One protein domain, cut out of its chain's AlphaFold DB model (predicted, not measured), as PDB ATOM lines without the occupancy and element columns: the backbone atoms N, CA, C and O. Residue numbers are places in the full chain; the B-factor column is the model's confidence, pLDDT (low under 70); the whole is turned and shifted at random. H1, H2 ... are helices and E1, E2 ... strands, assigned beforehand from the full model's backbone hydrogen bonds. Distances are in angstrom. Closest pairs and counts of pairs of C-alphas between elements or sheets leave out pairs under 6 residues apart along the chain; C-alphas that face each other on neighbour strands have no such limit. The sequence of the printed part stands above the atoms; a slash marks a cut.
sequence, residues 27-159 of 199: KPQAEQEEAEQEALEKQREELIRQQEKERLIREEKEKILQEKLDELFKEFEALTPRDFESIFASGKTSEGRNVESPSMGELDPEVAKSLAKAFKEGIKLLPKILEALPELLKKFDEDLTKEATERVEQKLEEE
ATOM      1  N   LYS A  27     -34.768 107.199 -13.392       64.69
ATOM      2  CA  LYS A  27     -33.599 107.935 -13.910       64.69
ATOM      3  C   LYS A  27     -32.322 107.755 -13.081       64.69
ATOM      4  O   LYS A  27     -31.309 107.393 -13.669       64.69
ATOM      5  N   PRO A  28     -32.330 107.978 -11.753       73.25
ATOM      6  CA  PRO A  28     -31.137 107.752 -10.945       73.25
ATOM      7  C   PRO A  28     -30.753 106.269 -10.864       73.25
ATOM      8  O   PRO A  28     -29.574 105.979 -10.697       73.25
ATOM      9  N   GLN A  29     -31.701 105.336 -11.015       77.75
ATOM     10  CA  GLN A  29     -31.384 103.907 -11.113       77.75
ATOM     11  C   GLN A  29     -30.660 103.561 -12.419       77.75
ATOM     12  O   GLN A  29     -29.638 102.887 -12.373       77.75
ATOM     13  N   ALA A  30     -31.139 104.056 -13.563       80.44
ATOM     14  CA  ALA A  30     -30.502 103.831 -14.860       80.44
ATOM     15  C   ALA A  30     -29.091 104.444 -14.925       80.44
ATOM     16  O   ALA A  30     -28.156 103.796 -15.377       80.44
ATOM     17  N   GLU A  31     -28.913 105.659 -14.401       82.69
ATOM     18  CA  GLU A  31     -27.605 106.327 -14.336       82.69
ATOM     19  C   GLU A  31     -26.633 105.590 -13.390       82.69
ATOM     20  O   GLU A  31     -25.429 105.517 -13.644       82.69
ATOM     21  N   GLN A  32     -27.152 104.977 -12.319       83.44
ATOM     22  CA  GLN A  32     -26.371 104.127 -11.421       83.44
ATOM     23  C   GLN A  32     -25.980 102.792 -12.075       83.44
ATOM     24  O   GLN A  32     -24.844 102.351 -11.906       83.44
ATOM     25  N   GLU A  33     -26.882 102.169 -12.839       85.69
ATOM     26  CA  GLU A  33     -26.602 100.948 -13.603       85.69
ATOM     27  C   GLU A  33     -25.577 101.192 -14.723       85.69
ATOM     28  O   GLU A  33     -24.678 100.374 -14.908       85.69
ATOM     29  N   GLU A  34     -25.652 102.323 -15.432       89.56
ATOM     30  CA  GLU A  34     -24.654 102.718 -16.437       89.56
ATOM     31  C   GLU A  34     -23.278 102.958 -15.804       89.56
ATOM     32  O   GLU A  34     -22.272 102.451 -16.302       89.56
ATOM     33  N   ALA A  35     -23.217 103.663 -14.670       88.88
ATOM     34  CA  ALA A  35     -21.961 103.891 -13.955       88.88
ATOM     35  C   ALA A  35     -21.343 102.585 -13.420       88.88
ATOM     36  O   ALA A  35     -20.119 102.424 -13.427       88.88
ATOM     37  N   GLU A  36     -22.168 101.638 -12.961       90.69
ATOM     38  CA  GLU A  36     -21.709 100.314 -12.538       90.69
ATOM     39  C   GLU A  36     -21.184  99.498 -13.727       90.69
ATOM     40  O   GLU A  36     -20.118  98.889 -13.627       90.69
ATOM     41  N   GLN A  37     -21.871  99.540 -14.871       91.94
ATOM     42  CA  GLN A  37     -21.407  98.899 -16.102       91.94
ATOM     43  C   GLN A  37     -20.085  99.498 -16.588       91.94
ATOM     44  O   GLN A  37     -19.157  98.742 -16.858       91.94
ATOM     45  N   GLU A  38     -19.943 100.825 -16.615       93.31
ATOM     46  CA  GLU A  38     -18.699 101.491 -17.020       93.31
ATOM     47  C   GLU A  38     -17.539 101.146 -16.070       93.31
ATOM     48  O   GLU A  38     -16.410 100.897 -16.503       93.31
ATOM     49  N   ALA A  39     -17.795 101.091 -14.759       94.19
ATOM     50  CA  ALA A  39     -16.790 100.682 -13.781       94.19
ATOM     51  C   ALA A  39     -16.357  99.220 -13.984       94.19
ATOM     52  O   ALA A  39     -15.161  98.915 -13.931       94.19
ATOM     53  N   LEU A  40     -17.314  98.327 -14.254       93.50
ATOM     54  CA  LEU A  40     -17.049  96.921 -14.556       93.50
ATOM     55  C   LEU A  40     -16.294  96.751 -15.878       93.50
ATOM     56  O   LEU A  40     -15.368  95.940 -15.945       93.50
ATOM     57  N   GLU A  41     -16.641  97.517 -16.910       93.69
ATOM     58  CA  GLU A  41     -15.940  97.523 -18.195       93.69
ATOM     59  C   GLU A  41     -14.494  97.984 -18.026       93.69
ATOM     60  O   GLU A  41     -13.582  97.248 -18.403       93.69
ATOM     61  N   LYS A  42     -14.257  99.108 -17.339       94.56
ATOM     62  CA  LYS A  42     -12.899  99.585 -17.024       94.56
ATOM     63  C   LYS A  42     -12.090  98.553 -16.243       94.56
ATOM     64  O   LYS A  42     -10.914  98.335 -16.530       94.56
ATOM     65  N   GLN A  43     -12.704  97.893 -15.261       94.94
ATOM     66  CA  GLN A  43     -12.033  96.847 -14.489       94.94
ATOM     67  C   GLN A  43     -11.680  95.635 -15.366       94.94
ATOM     68  O   GLN A  43     -10.599  95.058 -15.226       94.94
ATOM     69  N   ARG A  44     -12.577  95.244 -16.278       93.81
ATOM     70  CA  ARG A  44     -12.354  94.140 -17.215       93.81
ATOM     71  C   ARG A  44     -11.247  94.467 -18.213       93.81
ATOM     72  O   ARG A  44     -10.399  93.613 -18.459       93.81
ATOM     73  N   GLU A  45     -11.244  95.675 -18.764       93.81
ATOM     74  CA  GLU A  45     -10.210  96.146 -19.685       93.81
ATOM     75  C   GLU A  45      -8.830  96.155 -19.028       93.81
ATOM     76  O   GLU A  45      -7.879  95.627 -19.602       93.81
ATOM     77  N   GLU A  46      -8.717  96.668 -17.801       93.06
ATOM     78  CA  GLU A  46      -7.445  96.672 -17.073       93.06
ATOM     79  C   GLU A  46      -6.946  95.244 -16.802       93.06
ATOM     80  O   GLU A  46      -5.761  94.958 -16.965       93.06
ATOM     81  N   LEU A  47      -7.844  94.313 -16.467       94.38
ATOM     82  CA  LEU A  47      -7.474  92.914 -16.257       94.38
ATOM     83  C   LEU A  47      -6.998  92.239 -17.552       94.38
ATOM     84  O   LEU A  47      -5.997  91.524 -17.536       94.38
ATOM     85  N   ILE A  48      -7.675  92.492 -18.677       93.75
ATOM     86  CA  ILE A  48      -7.247  92.006 -19.999       93.75
ATOM     87  C   ILE A  48      -5.869  92.574 -20.342       93.75
ATOM     88  O   ILE A  48      -4.979  91.828 -20.747       93.75
ATOM     89  N   ARG A  49      -5.667  93.875 -20.122       92.06
ATOM     90  CA  ARG A  49      -4.399  94.556 -20.379       92.06
ATOM     91  C   ARG A  49      -3.256  93.979 -19.543       92.06
ATOM     92  O   ARG A  49      -2.153  93.801 -20.058       92.06
ATOM     93  N   GLN A  50      -3.500  93.669 -18.272       92.81
ATOM     94  CA  GLN A  50      -2.505  93.029 -17.408       92.81
ATOM     95  C   GLN A  50      -2.163  91.619 -17.891       92.81
ATOM     96  O   GLN A  50      -0.983  91.296 -18.029       92.81
ATOM     97  N   GLN A  51      -3.169  90.809 -18.226       93.81
ATOM     98  CA  GLN A  51      -2.948  89.466 -18.769       93.81
ATOM     99  C   GLN A  51      -2.185  89.491 -20.096       93.81
ATOM    100  O   GLN A  51      -1.301  88.665 -20.323       93.81
ATOM    101  N   GLU A  52      -2.497  90.440 -20.975       93.62
ATOM    102  CA  GLU A  52      -1.776  90.609 -22.233       93.62
ATOM    103  C   GLU A  52      -0.324  91.027 -21.994       93.62
ATOM    104  O   GLU A  52       0.579  90.435 -22.587       93.62
ATOM    105  N   LYS A  53      -0.072  91.967 -21.072       92.19
ATOM    106  CA  LYS A  53       1.292  92.349 -20.687       92.19
ATOM    107  C   LYS A  53       2.083  91.143 -20.173       92.19
ATOM    108  O   LYS A  53       3.217  90.939 -20.598       92.19
ATOM    109  N   GLU A  54       1.495  90.321 -19.306       93.38
ATOM    110  CA  GLU A  54       2.142  89.098 -18.813       93.38
ATOM    111  C   GLU A  54       2.424  88.090 -19.934       93.38
ATOM    112  O   GLU A  54       3.502  87.488 -19.967       93.38
ATOM    113  N   ARG A  55       1.495  87.933 -20.889       95.81
ATOM    114  CA  ARG A  55       1.704  87.079 -22.067       95.81
ATOM    115  C   ARG A  55       2.895  87.566 -22.892       95.81
ATOM    116  O   ARG A  55       3.772  86.766 -23.206       95.81
ATOM    117  N   LEU A  56       2.951  88.866 -23.180       95.62
ATOM    118  CA  LEU A  56       4.047  89.485 -23.928       95.62
ATOM    119  C   LEU A  56       5.389  89.311 -23.212       95.62
ATOM    120  O   LEU A  56       6.377  88.964 -23.851       95.62
ATOM    121  N   ILE A  57       5.430  89.485 -21.886       95.00
ATOM    122  CA  ILE A  57       6.650  89.258 -21.097       95.00
ATOM    123  C   ILE A  57       7.109  87.807 -21.232       95.00
ATOM    124  O   ILE A  57       8.289  87.558 -21.454       95.00
ATOM    125  N   ARG A  58       6.199  86.833 -21.131       93.50
ATOM    126  CA  ARG A  58       6.558  85.416 -21.258       93.50
ATOM    127  C   ARG A  58       7.130  85.080 -22.637       93.50
ATOM    128  O   ARG A  58       8.153  84.404 -22.711       93.50
ATOM    129  N   GLU A  59       6.489  85.556 -23.698       93.81
ATOM    130  CA  GLU A  59       6.967  85.374 -25.073       93.81
ATOM    131  C   GLU A  59       8.342  86.033 -25.273       93.81
ATOM    132  O   GLU A  59       9.253  85.429 -25.843       93.81
ATOM    133  N   GLU A  60       8.536  87.240 -24.736       95.75
ATOM    134  CA  GLU A  60       9.812  87.949 -24.835       95.75
ATOM    135  C   GLU A  60      10.922  87.253 -24.032       95.75
ATOM    136  O   GLU A  60      12.055  87.198 -24.502       95.75
ATOM    137  N   LYS A  61      10.621  86.647 -22.873       94.56
ATOM    138  CA  LYS A  61      11.596  85.848 -22.103       94.56
ATOM    139  C   LYS A  61      12.155  84.693 -22.924       94.56
ATOM    140  O   LYS A  61      13.366  84.484 -22.946       94.56
ATOM    141  N   GLU A  62      11.284  83.942 -23.594       93.50
ATOM    142  CA  GLU A  62      11.702  82.836 -24.460       93.50
ATOM    143  C   GLU A  62      12.539  83.351 -25.634       93.50
ATOM    144  O   GLU A  62      13.575  82.772 -25.963       93.50
ATOM    145  N   LYS A  63      12.149  84.490 -26.214       95.69
ATOM    146  CA  LYS A  63      12.902  85.128 -27.293       95.69
ATOM    147  C   LYS A  63      14.304  85.563 -26.855       95.69
ATOM    148  O   LYS A  63      15.273  85.221 -27.524       95.69
ATOM    149  N   ILE A  64      14.427  86.261 -25.727       95.75
ATOM    150  CA  ILE A  64      15.720  86.694 -25.173       95.75
ATOM    151  C   ILE A  64      16.601  85.481 -24.873       95.75
ATOM    152  O   ILE A  64      17.789  85.483 -25.185       95.75
ATOM    153  N   LEU A  65      16.035  84.420 -24.288       95.25
ATOM    154  CA  LEU A  65      16.808  83.217 -24.001       95.25
ATOM    155  C   LEU A  65      17.296  82.537 -25.286       95.25
ATOM    156  O   LEU A  65      18.440  82.090 -25.331       95.25
ATOM    157  N   GLN A  66      16.472  82.484 -26.337       95.94
ATOM    158  CA  GLN A  66      16.909  81.999 -27.647       95.94
ATOM    159  C   GLN A  66      18.056  82.854 -28.209       95.94
ATOM    160  O   GLN A  66      19.051  82.290 -28.649       95.94
ATOM    161  N   GLU A  67      17.953  84.187 -28.154       96.56
ATOM    162  CA  GLU A  67      19.010  85.106 -28.608       96.56
ATOM    163  C   GLU A  67      20.336  84.839 -27.875       96.56
ATOM    164  O   GLU A  67      21.384  84.685 -28.506       96.56
ATOM    165  N   LYS A  68      20.282  84.696 -26.547       95.81
ATOM    166  CA  LYS A  68      21.452  84.392 -25.711       95.81
ATOM    167  C   LYS A  68      22.072  83.031 -26.035       95.81
ATOM    168  O   LYS A  68      23.292  82.915 -26.131       95.81
ATOM    169  N   LEU A  69      21.245  82.008 -26.252       96.00
ATOM    170  CA  LEU A  69      21.710  80.681 -26.668       96.00
ATOM    171  C   LEU A  69      22.360  80.708 -28.054       96.00
ATOM    172  O   LEU A  69      23.383  80.056 -28.261       96.00
ATOM    173  N   ASP A  70      21.803  81.473 -28.992       97.19
ATOM    174  CA  ASP A  70      22.378  81.628 -30.327       97.19
ATOM    175  C   ASP A  70      23.761  82.288 -30.268       97.19
ATOM    176  O   ASP A  70      24.664  81.900 -31.011       97.19
ATOM    177  N   GLU A  71      23.949  83.271 -29.388       97.12
ATOM    178  CA  GLU A  71      25.255  83.886 -29.131       97.12
ATOM    179  C   GLU A  71      26.234  82.901 -28.490       97.12
ATOM    180  O   GLU A  71      27.323  82.701 -29.030       97.12
ATOM    181  N   LEU A  72      25.818  82.190 -27.439       96.62
ATOM    182  CA  LEU A  72      26.636  81.159 -26.799       96.62
ATOM    183  C   LEU A  72      27.077  80.076 -27.797       96.62
ATOM    184  O   LEU A  72      28.216  79.610 -27.775       96.62
ATOM    185  N   PHE A  73      26.198  79.660 -28.706       96.56
ATOM    186  CA  PHE A  73      26.550  78.662 -29.712       96.56
ATOM    187  C   PHE A  73      27.524  79.197 -30.761       96.56
ATOM    188  O   PHE A  73      28.380  78.436 -31.211       96.56
ATOM    189  N   LYS A  74      27.476  80.489 -31.104       97.00
ATOM    190  CA  LYS A  74      28.536  81.117 -31.915       97.00
ATOM    191  C   LYS A  74      29.867  81.136 -31.167       97.00
ATOM    192  O   LYS A  74      30.908  80.913 -31.779       97.00
ATOM    193  N   GLU A  75      29.848  81.364 -29.853       96.38
ATOM    194  CA  GLU A  75      31.054  81.277 -29.024       96.38
ATOM    195  C   GLU A  75      31.626  79.854 -29.041       96.38
ATOM    196  O   GLU A  75      32.822  79.688 -29.269       96.38
ATOM    197  N   PHE A  76      30.787  78.819 -28.906       96.06
ATOM    198  CA  PHE A  76      31.222  77.422 -29.030       96.06
ATOM    199  C   PHE A  76      31.807  77.093 -30.406       96.06
ATOM    200  O   PHE A  76      32.800  76.369 -30.474       96.06
ATOM    201  N   GLU A  77      31.241  77.633 -31.490       95.94
ATOM    202  CA  GLU A  77      31.799  77.499 -32.846       95.94
ATOM    203  C   GLU A  77      33.189  78.143 -32.972       95.94
ATOM    204  O   GLU A  77      34.023  77.659 -33.737       95.94
ATOM    205  N   ALA A  78      33.455  79.207 -32.210       96.38
ATOM    206  CA  ALA A  78      34.731  79.918 -32.205       96.38
ATOM    207  C   ALA A  78      35.798  79.289 -31.286       96.38
ATOM    208  O   ALA A  78      36.969  79.676 -31.358       96.38
ATOM    209  N   LEU A  79      35.429  78.334 -30.424       95.75
ATOM    210  CA  LEU A  79      36.362  77.680 -29.506       95.75
ATOM    211  C   LEU A  79      37.339  76.747 -30.224       95.75
ATOM    212  O   LEU A  79      37.060  76.164 -31.274       95.75
ATOM    213  N   THR A  80      38.494  76.521 -29.594       96.44
ATOM    214  CA  THR A  80      39.381  75.448 -30.047       96.44
ATOM    215  C   THR A  80      38.730  74.083 -29.782       96.44
ATOM    216  O   THR A  80      38.037  73.918 -28.773       96.44
ATOM    217  N   PRO A  81      38.998  73.052 -30.609       95.94
ATOM    218  CA  PRO A  81      38.451  71.715 -30.377       95.94
ATOM    219  C   PRO A  81      38.787  71.155 -28.989       95.94
ATOM    220  O   PRO A  81      37.993  70.431 -28.397       95.94
ATOM    221  N   ARG A  82      39.959  71.512 -28.446       96.00
ATOM    222  CA  ARG A  82      40.388  71.091 -27.109       96.00
ATOM    223  C   ARG A  82      39.541  71.735 -26.011       96.00
ATOM    224  O   ARG A  82      39.170  71.047 -25.061       96.00
ATOM    225  N   ASP A  83      39.260  73.030 -26.125       96.19
ATOM    226  CA  ASP A  83      38.458  73.754 -25.136       96.19
ATOM    227  C   ASP A  83      37.007  73.292 -25.171       96.19
ATOM    228  O   ASP A  83      36.436  72.983 -24.125       96.19
ATOM    229  N   PHE A  84      36.446  73.149 -26.374       97.12
ATOM    230  CA  PHE A  84      35.090  72.644 -26.545       97.12
ATOM    231  C   PHE A  84      34.930  71.225 -25.982       97.12
ATOM    232  O   PHE A  84      33.987  70.968 -25.238       97.12
ATOM    233  N   GLU A  85      35.865  70.307 -26.257       97.12
ATOM    234  CA  GLU A  85      35.816  68.951 -25.689       97.12
ATOM    235  C   GLU A  85      35.927  68.950 -24.154       97.12
ATOM    236  O   GLU A  85      35.270  68.144 -23.490       97.12
ATOM    237  N   SER A  86      36.685  69.880 -23.560       97.81
ATOM    238  CA  SER A  86      36.729  70.037 -22.098       97.81
ATOM    239  C   SER A  86      35.365  70.428 -21.524       97.81
ATOM    240  O   SER A  86      34.901  69.819 -20.550       97.81
ATOM    241  N   ILE A  87      34.692  71.397 -22.152       98.00
ATOM    242  CA  ILE A  87      33.356  71.855 -21.747       98.00
ATOM    243  C   ILE A  87      32.333  70.739 -21.957       98.00
ATOM    244  O   ILE A  87      31.549  70.439 -21.061       98.00
ATOM    245  N   PHE A  88      32.383  70.053 -23.096       97.19
ATOM    246  CA  PHE A  88      31.515  68.918 -23.395       97.19
ATOM    247  C   PHE A  88      31.665  67.776 -22.371       97.19
ATOM    248  O   PHE A  88      30.679  67.157 -21.964       97.19
ATOM    249  N   ALA A  89      32.885  67.497 -21.906       96.94
ATOM    250  CA  ALA A  89      33.132  66.435 -20.935       96.94
ATOM    251  C   ALA A  89      32.759  66.835 -19.495       96.94
ATOM    252  O   ALA A  89      32.165  66.035 -18.758       96.94
ATOM    253  N   SER A  90      33.111  68.055 -19.085       96.94
ATOM    254  CA  SER A  90      33.141  68.461 -17.670       96.94
ATOM    255  C   SER A  90      32.333  69.712 -17.329       96.94
ATOM    256  O   SER A  90      32.140  69.993 -16.149       96.94
ATOM    257  N   GLY A  91      31.868  70.459 -18.329       97.06
ATOM    258  CA  GLY A  91      31.239  71.766 -18.143       97.06
ATOM    259  C   GLY A  91      32.217  72.905 -17.882       97.06
ATOM    260  O   GLY A  91      31.797  74.003 -17.539       97.06
ATOM    261  N   LYS A  92      33.522  72.645 -17.997       97.19
ATOM    262  CA  LYS A  92      34.587  73.596 -17.683       97.19
ATOM    263  C   LYS A  92      35.541  73.756 -18.855       97.19
ATOM    264  O   LYS A  92      35.776  72.821 -19.621       97.19
ATOM    265  N   THR A  93      36.132  74.938 -18.952       96.25
ATOM    266  CA  THR A  93      37.218  75.238 -19.895       96.25
ATOM    267  C   THR A  93      38.417  74.309 -19.672       96.25
ATOM    268  O   THR A  93      38.530  73.672 -18.621       96.25
ATOM    269  N   SER A  94      39.345  74.235 -20.632       95.69
ATOM    270  CA  SER A  94      40.543  73.386 -20.505       95.69
ATOM    271  C   SER A  94      41.473  73.792 -19.349       95.69
ATOM    272  O   SER A  94      42.302  72.994 -18.908       95.69
ATOM    273  N   GLU A  95      41.295  75.002 -18.820       94.19
ATOM    274  CA  GLU A  95      41.969  75.529 -17.632       94.19
ATOM    275  C   GLU A  95      41.237  75.195 -16.319       94.19
ATOM    276  O   GLU A  95      41.680  75.582 -15.240       94.19
ATOM    277  N   GLY A  96      40.102  74.491 -16.383       94.50
ATOM    278  CA  GLY A  96      39.302  74.108 -15.218       94.50
ATOM    279  C   GLY A  96      38.422  75.226 -14.647       94.50
ATOM    280  O   GLY A  96      37.854  75.051 -13.566       94.50
ATOM    281  N   ARG A  97      38.291  76.352 -15.360       96.12
ATOM    282  CA  ARG A  97      37.382  77.461 -15.020       96.12
ATOM    283  C   ARG A  97      35.979  77.203 -15.567       96.12
ATOM    284  O   ARG A  97      35.834  76.476 -16.554       96.12
ATOM    285  N   ASN A  98      34.970  77.804 -14.946       97.12
ATOM    286  CA  ASN A  98      33.611  77.795 -15.481       97.12
ATOM    287  C   ASN A  98      33.565  78.527 -16.828       97.12
ATOM    288  O   ASN A  98      34.461  79.309 -17.156       97.12
ATOM    289  N   VAL A  99      32.559  78.204 -17.636       96.50
ATOM    290  CA  VAL A  99      32.354  78.864 -18.927       96.50
ATOM    291  C   VAL A  99      31.742  80.231 -18.667       96.50
ATOM    292  O   VAL A  99      30.759  80.325 -17.944       96.50
ATOM    293  N   GLU A 100      32.310  81.269 -19.259       95.44
ATOM    294  CA  GLU A 100      31.798  82.633 -19.181       95.44
ATOM    295  C   GLU A 100      31.379  83.066 -20.582       95.44
ATOM    296  O   GLU A 100      32.160  82.930 -21.523       95.44
ATOM    297  N   SER A 101      30.153  83.567 -20.707       94.50
ATOM    298  CA  SER A 101      29.621  84.157 -21.933       94.50
ATOM    299  C   SER A 101      29.249  85.616 -21.671       94.50
ATOM    300  O   SER A 101      28.630  85.911 -20.647       94.50
ATOM    301  N   PRO A 102      29.554  86.547 -22.589       93.12
ATOM    302  CA  PRO A 102      29.095  87.929 -22.482       93.12
ATOM    303  C   PRO A 102      27.571  88.074 -22.362       93.12
ATOM    304  O   PRO A 102      27.106  89.040 -21.763       93.12
ATOM    305  N   SER A 103      26.800  87.141 -22.926       88.88
ATOM    306  CA  SER A 103      25.337  87.232 -23.000       88.88
ATOM    307  C   SER A 103      24.621  86.479 -21.877       88.88
ATOM    308  O   SER A 103      23.524  86.873 -21.470       88.88
ATOM    309  N   MET A 104      25.242  85.417 -21.351       91.38
ATOM    310  CA  MET A 104      24.675  84.565 -20.294       91.38
ATOM    311  C   MET A 104      25.426  84.625 -18.957       91.38
ATOM    312  O   MET A 104      24.979  84.018 -17.988       91.38
ATOM    313  N   GLY A 105      26.545  85.346 -18.886       92.31
ATOM    314  CA  GLY A 105      27.403  85.396 -17.707       92.31
ATOM    315  C   GLY A 105      28.156  84.086 -17.466       92.31
ATOM    316  O   GLY A 105      28.468  83.335 -18.394       92.31
ATOM    317  N   GLU A 106      28.476  83.817 -16.202       94.38
ATOM    318  CA  GLU A 106      29.135  82.580 -15.789       94.38
ATOM    319  C   GLU A 106      28.126  81.426 -15.715       94.38
ATOM    320  O   GLU A 106      27.135  81.478 -14.988       94.38
ATOM    321  N   LEU A 107      28.394  80.359 -16.462       94.81
ATOM    322  CA  LEU A 107      27.553  79.174 -16.516       94.81
ATOM    323  C   LEU A 107      28.004  78.133 -15.493       94.81
ATOM    324  O   LEU A 107      29.169  77.720 -15.456       94.81
ATOM    325  N   ASP A 108      27.032  77.611 -14.746       94.19
ATOM    326  CA  ASP A 108      27.208  76.403 -13.946       94.19
ATOM    327  C   ASP A 108      27.749  75.258 -14.827       94.19
ATOM    328  O   ASP A 108      27.228  75.037 -15.928       94.19
ATOM    329  N   PRO A 109      28.719  74.449 -14.355       95.94
ATOM    330  CA  PRO A 109      29.287  73.365 -15.158       95.94
ATOM    331  C   PRO A 109      28.248  72.374 -15.699       95.94
ATOM    332  O   PRO A 109      28.363  71.896 -16.824       95.94
ATOM    333  N   GLU A 110      27.204  72.070 -14.929       94.69
ATOM    334  CA  GLU A 110      26.141  71.163 -15.374       94.69
ATOM    335  C   GLU A 110      25.339  71.740 -16.549       94.69
ATOM    336  O   GLU A 110      25.064  71.034 -17.524       94.69
ATOM    337  N   VAL A 111      25.036  73.040 -16.495       94.50
ATOM    338  CA  VAL A 111      24.340  73.763 -17.563       94.50
ATOM    339  C   VAL A 111      25.245  73.870 -18.786       94.50
ATOM    340  O   VAL A 111      24.848  73.454 -19.871       94.50
ATOM    341  N   ALA A 112      26.486  74.331 -18.609       96.00
ATOM    342  CA  ALA A 112      27.462  74.470 -19.686       96.00
ATOM    343  C   ALA A 112      27.703  73.143 -20.418       96.00
ATOM    344  O   ALA A 112      27.678  73.090 -21.648       96.00
ATOM    345  N   LYS A 113      27.868  72.047 -19.668       96.06
ATOM    346  CA  LYS A 113      28.024  70.700 -20.225       96.06
ATOM    347  C   LYS A 113      26.815  70.287 -21.055       96.06
ATOM    348  O   LYS A 113      26.963  69.744 -22.150       96.06
ATOM    349  N   SER A 114      25.621  70.518 -20.529       95.69
ATOM    350  CA  SER A 114      24.387  70.103 -21.188       95.69
ATOM    351  C   SER A 114      24.101  70.939 -22.438       95.69
ATOM    352  O   SER A 114      23.709  70.380 -23.461       95.69
ATOM    353  N   LEU A 115      24.390  72.242 -22.407       96.19
ATOM    354  CA  LEU A 115      24.322  73.124 -23.576       96.19
ATOM    355  C   LEU A 115      25.368  72.748 -24.631       96.19
ATOM    356  O   LEU A 115      25.038  72.667 -25.811       96.19
ATOM    357  N   ALA A 116      26.602  72.428 -24.229       96.50
ATOM    358  CA  ALA A 116      27.625  71.930 -25.150       96.50
ATOM    359  C   ALA A 116      27.220  70.592 -25.787       96.50
ATOM    360  O   ALA A 116      27.493  70.350 -26.964       96.50
ATOM    361  N   LYS A 117      26.528  69.725 -25.037       96.06
ATOM    362  CA  LYS A 117      25.966  68.484 -25.572       96.06
ATOM    363  C   LYS A 117      24.856  68.750 -26.588       96.06
ATOM    364  O   LYS A 117      24.934  68.215 -27.689       96.06
ATOM    365  N   ALA A 118      23.888  69.604 -26.255       95.75
ATOM    366  CA  ALA A 118      22.828  70.011 -27.176       95.75
ATOM    367  C   ALA A 118      23.413  70.598 -28.472       95.75
ATOM    368  O   ALA A 118      23.030  70.191 -29.568       95.75
ATOM    369  N   PHE A 119      24.423  71.463 -28.351       96.00
ATOM    370  CA  PHE A 119      25.134  72.037 -29.488       96.00
ATOM    371  C   PHE A 119      25.828  70.973 -30.354       96.00
ATOM    372  O   PHE A 119      25.652  70.968 -31.572       96.00
ATOM    373  N   LYS A 120      26.561  70.025 -29.744       95.19
ATOM    374  CA  LYS A 120      27.221  68.915 -30.462       95.19
ATOM    375  C   LYS A 120      26.218  68.005 -31.181       95.19
ATOM    376  O   LYS A 120      26.533  67.457 -32.233       95.19
ATOM    377  N   GLU A 121      25.017  67.862 -30.630       95.31
ATOM    378  CA  GLU A 121      23.895  67.129 -31.231       95.31
ATOM    379  C   GLU A 121      23.129  67.955 -32.289       95.31
ATOM    380  O   GLU A 121      22.205  67.447 -32.921       95.31
ATOM    381  N   GLY A 122      23.515  69.216 -32.522       93.56
ATOM    382  CA  GLY A 122      22.880  70.109 -33.494       93.56
ATOM    383  C   GLY A 122      21.547  70.701 -33.024       93.56
ATOM    384  O   GLY A 122      20.774  71.221 -33.833       93.56
ATOM    385  N   ILE A 123      21.251  70.633 -31.727       94.81
ATOM    386  CA  ILE A 123      20.031  71.165 -31.124       94.81
ATOM    387  C   ILE A 123      20.249  72.646 -30.798       94.81
ATOM    388  O   ILE A 123      20.835  72.984 -29.774       94.81
ATOM    389  N   LYS A 124      19.759  73.527 -31.677       91.94
ATOM    390  CA  LYS A 124      19.872  74.990 -31.513       91.94
ATOM    391  C   LYS A 124      18.578  75.688 -31.073       91.94
ATOM    392  O   LYS A 124      18.603  76.841 -30.668       91.94
ATOM    393  N   LEU A 125      17.440  74.998 -31.156       93.69
ATOM    394  CA  LEU A 125      16.127  75.578 -30.857       93.69
ATOM    395  C   LEU A 125      15.786  75.439 -29.374       93.69
ATOM    396  O   LEU A 125      15.795  74.323 -28.847       93.69
ATOM    397  N   LEU A 126      15.384  76.545 -28.752       93.00
ATOM    398  CA  LEU A 126      15.026  76.629 -27.341       93.00
ATOM    399  C   LEU A 126      14.004  75.565 -26.916       93.00
ATOM    400  O   LEU A 126      14.296  74.880 -25.941       93.00
ATOM    401  N   PRO A 127      12.883  75.310 -27.627       93.38
ATOM    402  CA  PRO A 127      11.927  74.285 -27.199       93.38
ATOM    403  C   PRO A 127      12.568  72.905 -27.004       93.38
ATOM    404  O   PRO A 127      12.333  72.246 -25.998       93.38
ATOM    405  N   LYS A 128      13.457  72.503 -27.918       93.56
ATOM    406  CA  LYS A 128      14.174  71.221 -27.827       93.56
ATOM    407  C   LYS A 128      15.237  71.229 -26.730       93.56
ATOM    408  O   LYS A 128      15.487  70.204 -26.104       93.56
ATOM    409  N   ILE A 129      15.872  72.376 -26.495       93.31
ATOM    410  CA  ILE A 129      16.827  72.542 -25.395       93.31
ATOM    411  C   ILE A 129      16.098  72.413 -24.056       93.31
ATOM    412  O   ILE A 129      16.595  71.722 -23.177       93.31
ATOM    413  N   LEU A 130      14.907  72.997 -23.913       92.19
ATOM    414  CA  LEU A 130      14.097  72.911 -22.695       92.19
ATOM    415  C   LEU A 130      13.541  71.508 -22.433       92.19
ATOM    416  O   LEU A 130      13.364  71.143 -21.277       92.19
ATOM    417  N   GLU A 131      13.319  70.695 -23.468       90.88
ATOM    418  CA  GLU A 131      13.008  69.269 -23.282       90.88
ATOM    419  C   GLU A 131      14.166  68.516 -22.608       90.88
ATOM    420  O   GLU A 131      13.937  67.664 -21.750       90.88
ATOM    421  N   ALA A 132      15.412  68.844 -22.964       87.75
ATOM    422  CA  ALA A 132      16.604  68.245 -22.363       87.75
ATOM    423  C   ALA A 132      17.005  68.905 -21.029       87.75
ATOM    424  O   ALA A 132      17.583  68.250 -20.161       87.75
ATOM    425  N   LEU A 133      16.716  70.199 -20.876       88.69
ATOM    426  CA  LEU A 133      17.115  71.067 -19.767       88.69
ATOM    427  C   LEU A 133      15.917  71.903 -19.285       88.69
ATOM    428  O   LEU A 133      15.901  73.126 -19.451       88.69
ATOM    429  N   PRO A 134      14.914  71.277 -18.648       88.00
ATOM    430  CA  PRO A 134      13.688  71.971 -18.245       88.00
ATOM    431  C   PRO A 134      13.927  73.049 -17.181       88.00
ATOM    432  O   PRO A 134      13.111  73.952 -17.004       88.00
ATOM    433  N   GLU A 135      15.050  72.981 -16.466       88.50
ATOM    434  CA  GLU A 135      15.414  73.957 -15.438       88.50
ATOM    435  C   GLU A 135      16.179  75.168 -15.983       88.50
ATOM    436  O   GLU A 135      16.412  76.116 -15.235       88.50
ATOM    437  N   LEU A 136      16.524  75.184 -17.277       89.50
ATOM    438  CA  LEU A 136      17.281  76.281 -17.881       89.50
ATOM    439  C   LEU A 136      16.550  77.619 -17.727       89.50
ATOM    440  O   LEU A 136      17.147  78.592 -17.285       89.50
ATOM    441  N   LEU A 137      15.241  77.654 -18.000       86.31
ATOM    442  CA  LEU A 137      14.432  78.863 -17.805       86.31
ATOM    443  C   LEU A 137      14.453  79.345 -16.353       86.31
ATOM    444  O   LEU A 137      14.574  80.537 -16.115       86.31
ATOM    445  N   LYS A 138      14.376  78.421 -15.385       87.75
ATOM    446  CA  LYS A 138      14.373  78.767 -13.956       87.75
ATOM    447  C   LYS A 138      15.693  79.395 -13.518       87.75
ATOM    448  O   LYS A 138      15.689  80.278 -12.670       87.75
ATOM    449  N   LYS A 139      16.812  78.939 -14.086       87.44
ATOM    450  CA  LYS A 139      18.156  79.446 -13.769       87.44
ATOM    451  C   LYS A 139      18.349  80.904 -14.170       87.44
ATOM    452  O   LYS A 139      19.054  81.618 -13.472       87.44
ATOM    453  N   PHE A 140      17.699  81.328 -15.248       89.75
ATOM    454  CA  PHE A 140      17.783  82.694 -15.765       89.75
ATOM    455  C   PHE A 140      16.485  83.480 -15.548       89.75
ATOM    456  O   PHE A 140      16.291  84.523 -16.164       89.75
ATOM    457  N   ASP A 141      15.568  82.984 -14.711       91.00
ATOM    458  CA  ASP A 141      14.198  83.499 -14.649       91.00
ATOM    459  C   ASP A 141      14.149  84.970 -14.238       91.00
ATOM    460  O   ASP A 141      13.436  85.751 -14.865       91.00
ATOM    461  N   GLU A 142      14.933  85.350 -13.231       91.69
ATOM    462  CA  GLU A 142      14.993  86.717 -12.709       91.69
ATOM    463  C   GLU A 142      15.534  87.694 -13.764       91.69
ATOM    464  O   GLU A 142      14.848  88.656 -14.123       91.69
ATOM    465  N   ASP A 143      16.703  87.390 -14.336       92.00
ATOM    466  CA  ASP A 143      17.344  88.221 -15.360       92.00
ATOM    467  C   ASP A 143      16.482  88.339 -16.620       92.00
ATOM    468  O   ASP A 143      16.271  89.439 -17.134       92.00
ATOM    469  N   LEU A 144      15.925  87.219 -17.095       94.31
ATOM    470  CA  LEU A 144      15.038  87.207 -18.255       94.31
ATOM    471  C   LEU A 144      13.752  87.980 -17.979       94.31
ATOM    472  O   LEU A 144      13.286  88.687 -18.863       94.31
ATOM    473  N   THR A 145      13.162  87.862 -16.785       94.50
ATOM    474  CA  THR A 145      11.929  88.595 -16.441       94.50
ATOM    475  C   THR A 145      12.167  90.091 -16.450       94.50
ATOM    476  O   THR A 145      11.357  90.831 -17.010       94.50
ATOM    477  N   LYS A 146      13.277  90.540 -15.863       94.94
ATOM    478  CA  LYS A 146      13.634  91.954 -15.850       94.94
ATOM    479  C   LYS A 146      13.850  92.480 -17.268       94.94
ATOM    480  O   LYS A 146      13.193  93.437 -17.664       94.94
ATOM    481  N   GLU A 147      14.697  91.810 -18.045       94.94
ATOM    482  CA  GLU A 147      15.016  92.220 -19.415       94.94
ATOM    483  C   GLU A 147      13.777  92.182 -20.330       94.94
ATOM    484  O   GLU A 147      13.538  93.109 -21.100       94.94
ATOM    485  N   ALA A 148      12.936  91.152 -20.207       96.12
ATOM    486  CA  ALA A 148      11.681  91.049 -20.947       96.12
ATOM    487  C   ALA A 148      10.697  92.160 -20.576       96.12
ATOM    488  O   ALA A 148      10.066  92.730 -21.462       96.12
ATOM    489  N   THR A 149      10.578  92.489 -19.288       95.19
ATOM    490  CA  THR A 149       9.701  93.573 -18.826       95.19
ATOM    491  C   THR A 149      10.150  94.907 -19.408       95.19
ATOM    492  O   THR A 149       9.331  95.607 -19.997       95.19
ATOM    493  N   GLU A 150      11.447  95.217 -19.335       95.12
ATOM    494  CA  GLU A 150      12.016  96.445 -19.901       95.12
ATOM    495  C   GLU A 150      11.788  96.524 -21.421       95.12
ATOM    496  O   GLU A 150      11.297  97.538 -21.924       95.12
ATOM    497  N   ARG A 151      12.051  95.438 -22.164       95.44
ATOM    498  CA  ARG A 151      11.827  95.398 -23.621       95.44
ATOM    499  C   ARG A 151      10.347  95.525 -23.996       95.44
ATOM    500  O   ARG A 151      10.032  96.177 -24.988       95.44
ATOM    501  N   VAL A 152       9.436  94.901 -23.248       94.69
ATOM    502  CA  VAL A 152       7.987  94.992 -23.504       94.69
ATOM    503  C   VAL A 152       7.469  96.394 -23.194       94.69
ATOM    504  O   VAL A 152       6.720  96.949 -23.994       94.69
ATOM    505  N   GLU A 153       7.882  96.994 -22.078       93.19
ATOM    506  CA  GLU A 153       7.498  98.365 -21.728       93.19
ATOM    507  C   GLU A 153       7.987  99.370 -22.771       93.19
ATOM    508  O   GLU A 153       7.197 100.193 -23.232       93.19
ATOM    509  N   GLN A 154       9.233  99.231 -23.227       92.75
ATOM    510  CA  GLN A 154       9.786 100.069 -24.285       92.75
ATOM    511  C   GLN A 154       8.998  99.940 -25.599       92.75
ATOM    512  O   GLN A 154       8.670 100.953 -26.216       92.75
ATOM    513  N   LYS A 155       8.647  98.715 -26.019       90.50
ATOM    514  CA  LYS A 155       7.839  98.491 -27.232       90.50
ATOM    515  C   LYS A 155       6.455  99.128 -27.122       90.50
ATOM    516  O   LYS A 155       6.020  99.785 -28.063       90.50
ATOM    517  N   LEU A 156       5.788  98.976 -25.976       88.06
ATOM    518  CA  LEU A 156       4.466  99.559 -25.732       88.06
ATOM    519  C   LEU A 156       4.506 101.096 -25.695       88.06
ATOM    520  O   LEU A 156       3.562 101.748 -26.143       88.06
ATOM    521  N   GLU A 157       5.577 101.690 -25.169       88.31
ATOM    522  CA  GLU A 157       5.773 103.143 -25.172       88.31
ATOM    523  C   GLU A 157       6.073 103.681 -26.580       88.31
ATOM    524  O   GLU A 157       5.512 104.703 -26.989       88.31
ATOM    525  N   GLU A 158       6.898 102.974 -27.357       84.88
ATOM    526  CA  GLU A 158       7.152 103.310 -28.760       84.88
ATOM    527  C   GLU A 158       5.889 103.216 -29.623       84.88
ATOM    528  O   GLU A 158       5.696 104.070 -30.487       84.88
ATOM    529  N   GLU A 159       5.029 102.216 -29.408       76.75
ATOM    530  CA  GLU A 159       3.763 102.075 -30.140       76.75
ATOM    531  C   GLU A 159       2.802 103.230 -29.837       76.75
ATOM    532  O   GLU A 159       2.285 103.853 -30.763       76.75
TER     533      GLU A 159
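This is residues 27 to 159 of the 199 residues of an uncharacterized protein of Candidatus Nealsonbacteria bacterium CG_4_9_14_3_um_filter_37_29 (UniProt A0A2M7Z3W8). One very long helix, H1, makes the long axis; residues 27 to 52 stick out as a bare arm, and a small head of short helices H2 to H5 with the hairpin of E1 and E2 gathers by its later part. The last helix, H6, folds back and crosses H1 between arm and head. The printed part has 133 residues with six named helices and two named strands, in the order H1 H2 E1 E2 H3 H4 H5 H6; the two-stranded sheet is antiparallel and the class is mostly helix. The whole is extended, with a radius of gyration of the C-alphas of 22.4 A and spans of 84 by 28 by 22 A.

H1, residues 27 to 78, touches H6, residues 141 to 159, with its residues 53 to 65 alone, at a steep tilt of 60 degrees, opposite ways; the closest C-alphas are those of Glu 60 and Ala 148, 5.3 A apart. H2, residues 81 to 90, touches H3, residues 109 to 120, at a steep tilt of 53 degrees, opposite ways; the closest C-alphas, of Phe 88 and Lys 113, are 5.0 A apart. E1, residues 99 to 101, and E2, residues 105 to 107, form an antiparallel hairpin, with N 107 and O 99 within hydrogen-bond range at 2.8 A. With residues 62 to 69 alone, H1 touches H4, residues 126 to 132, only just about perpendicular at 73 degrees; the closest C-alphas, of Gln 66 and Leu 126, are 5.7 A apart. H5, residues 136 to 139, is close to H4 but not clearly touching, the closest C-alphas, of Leu 130 and Leu 136, being 6.7 A apart. H6 is apart from H2, H3 and H4. Every O i to N i+4 pair is within hydrogen-bond range in H1, H2, H3, H4 and H6; H5 is too short for such a pair.

H1 begins at C-alpha 27 (-33.599, 107.935, -13.910) and runs 76.1 A to C-alpha 78. H2 is 14.2 A long and H3 16.1 A. H6 runs 26.3 A to C-alpha 159 (3.763, 102.075, -30.140).

The two C-alphas farthest apart, of Lys 27 and Arg 82, are 83.7 A apart. The printed part has no cut and no long link. Mean pLDDT of the printed part is 93.0; residue 27 is under 70.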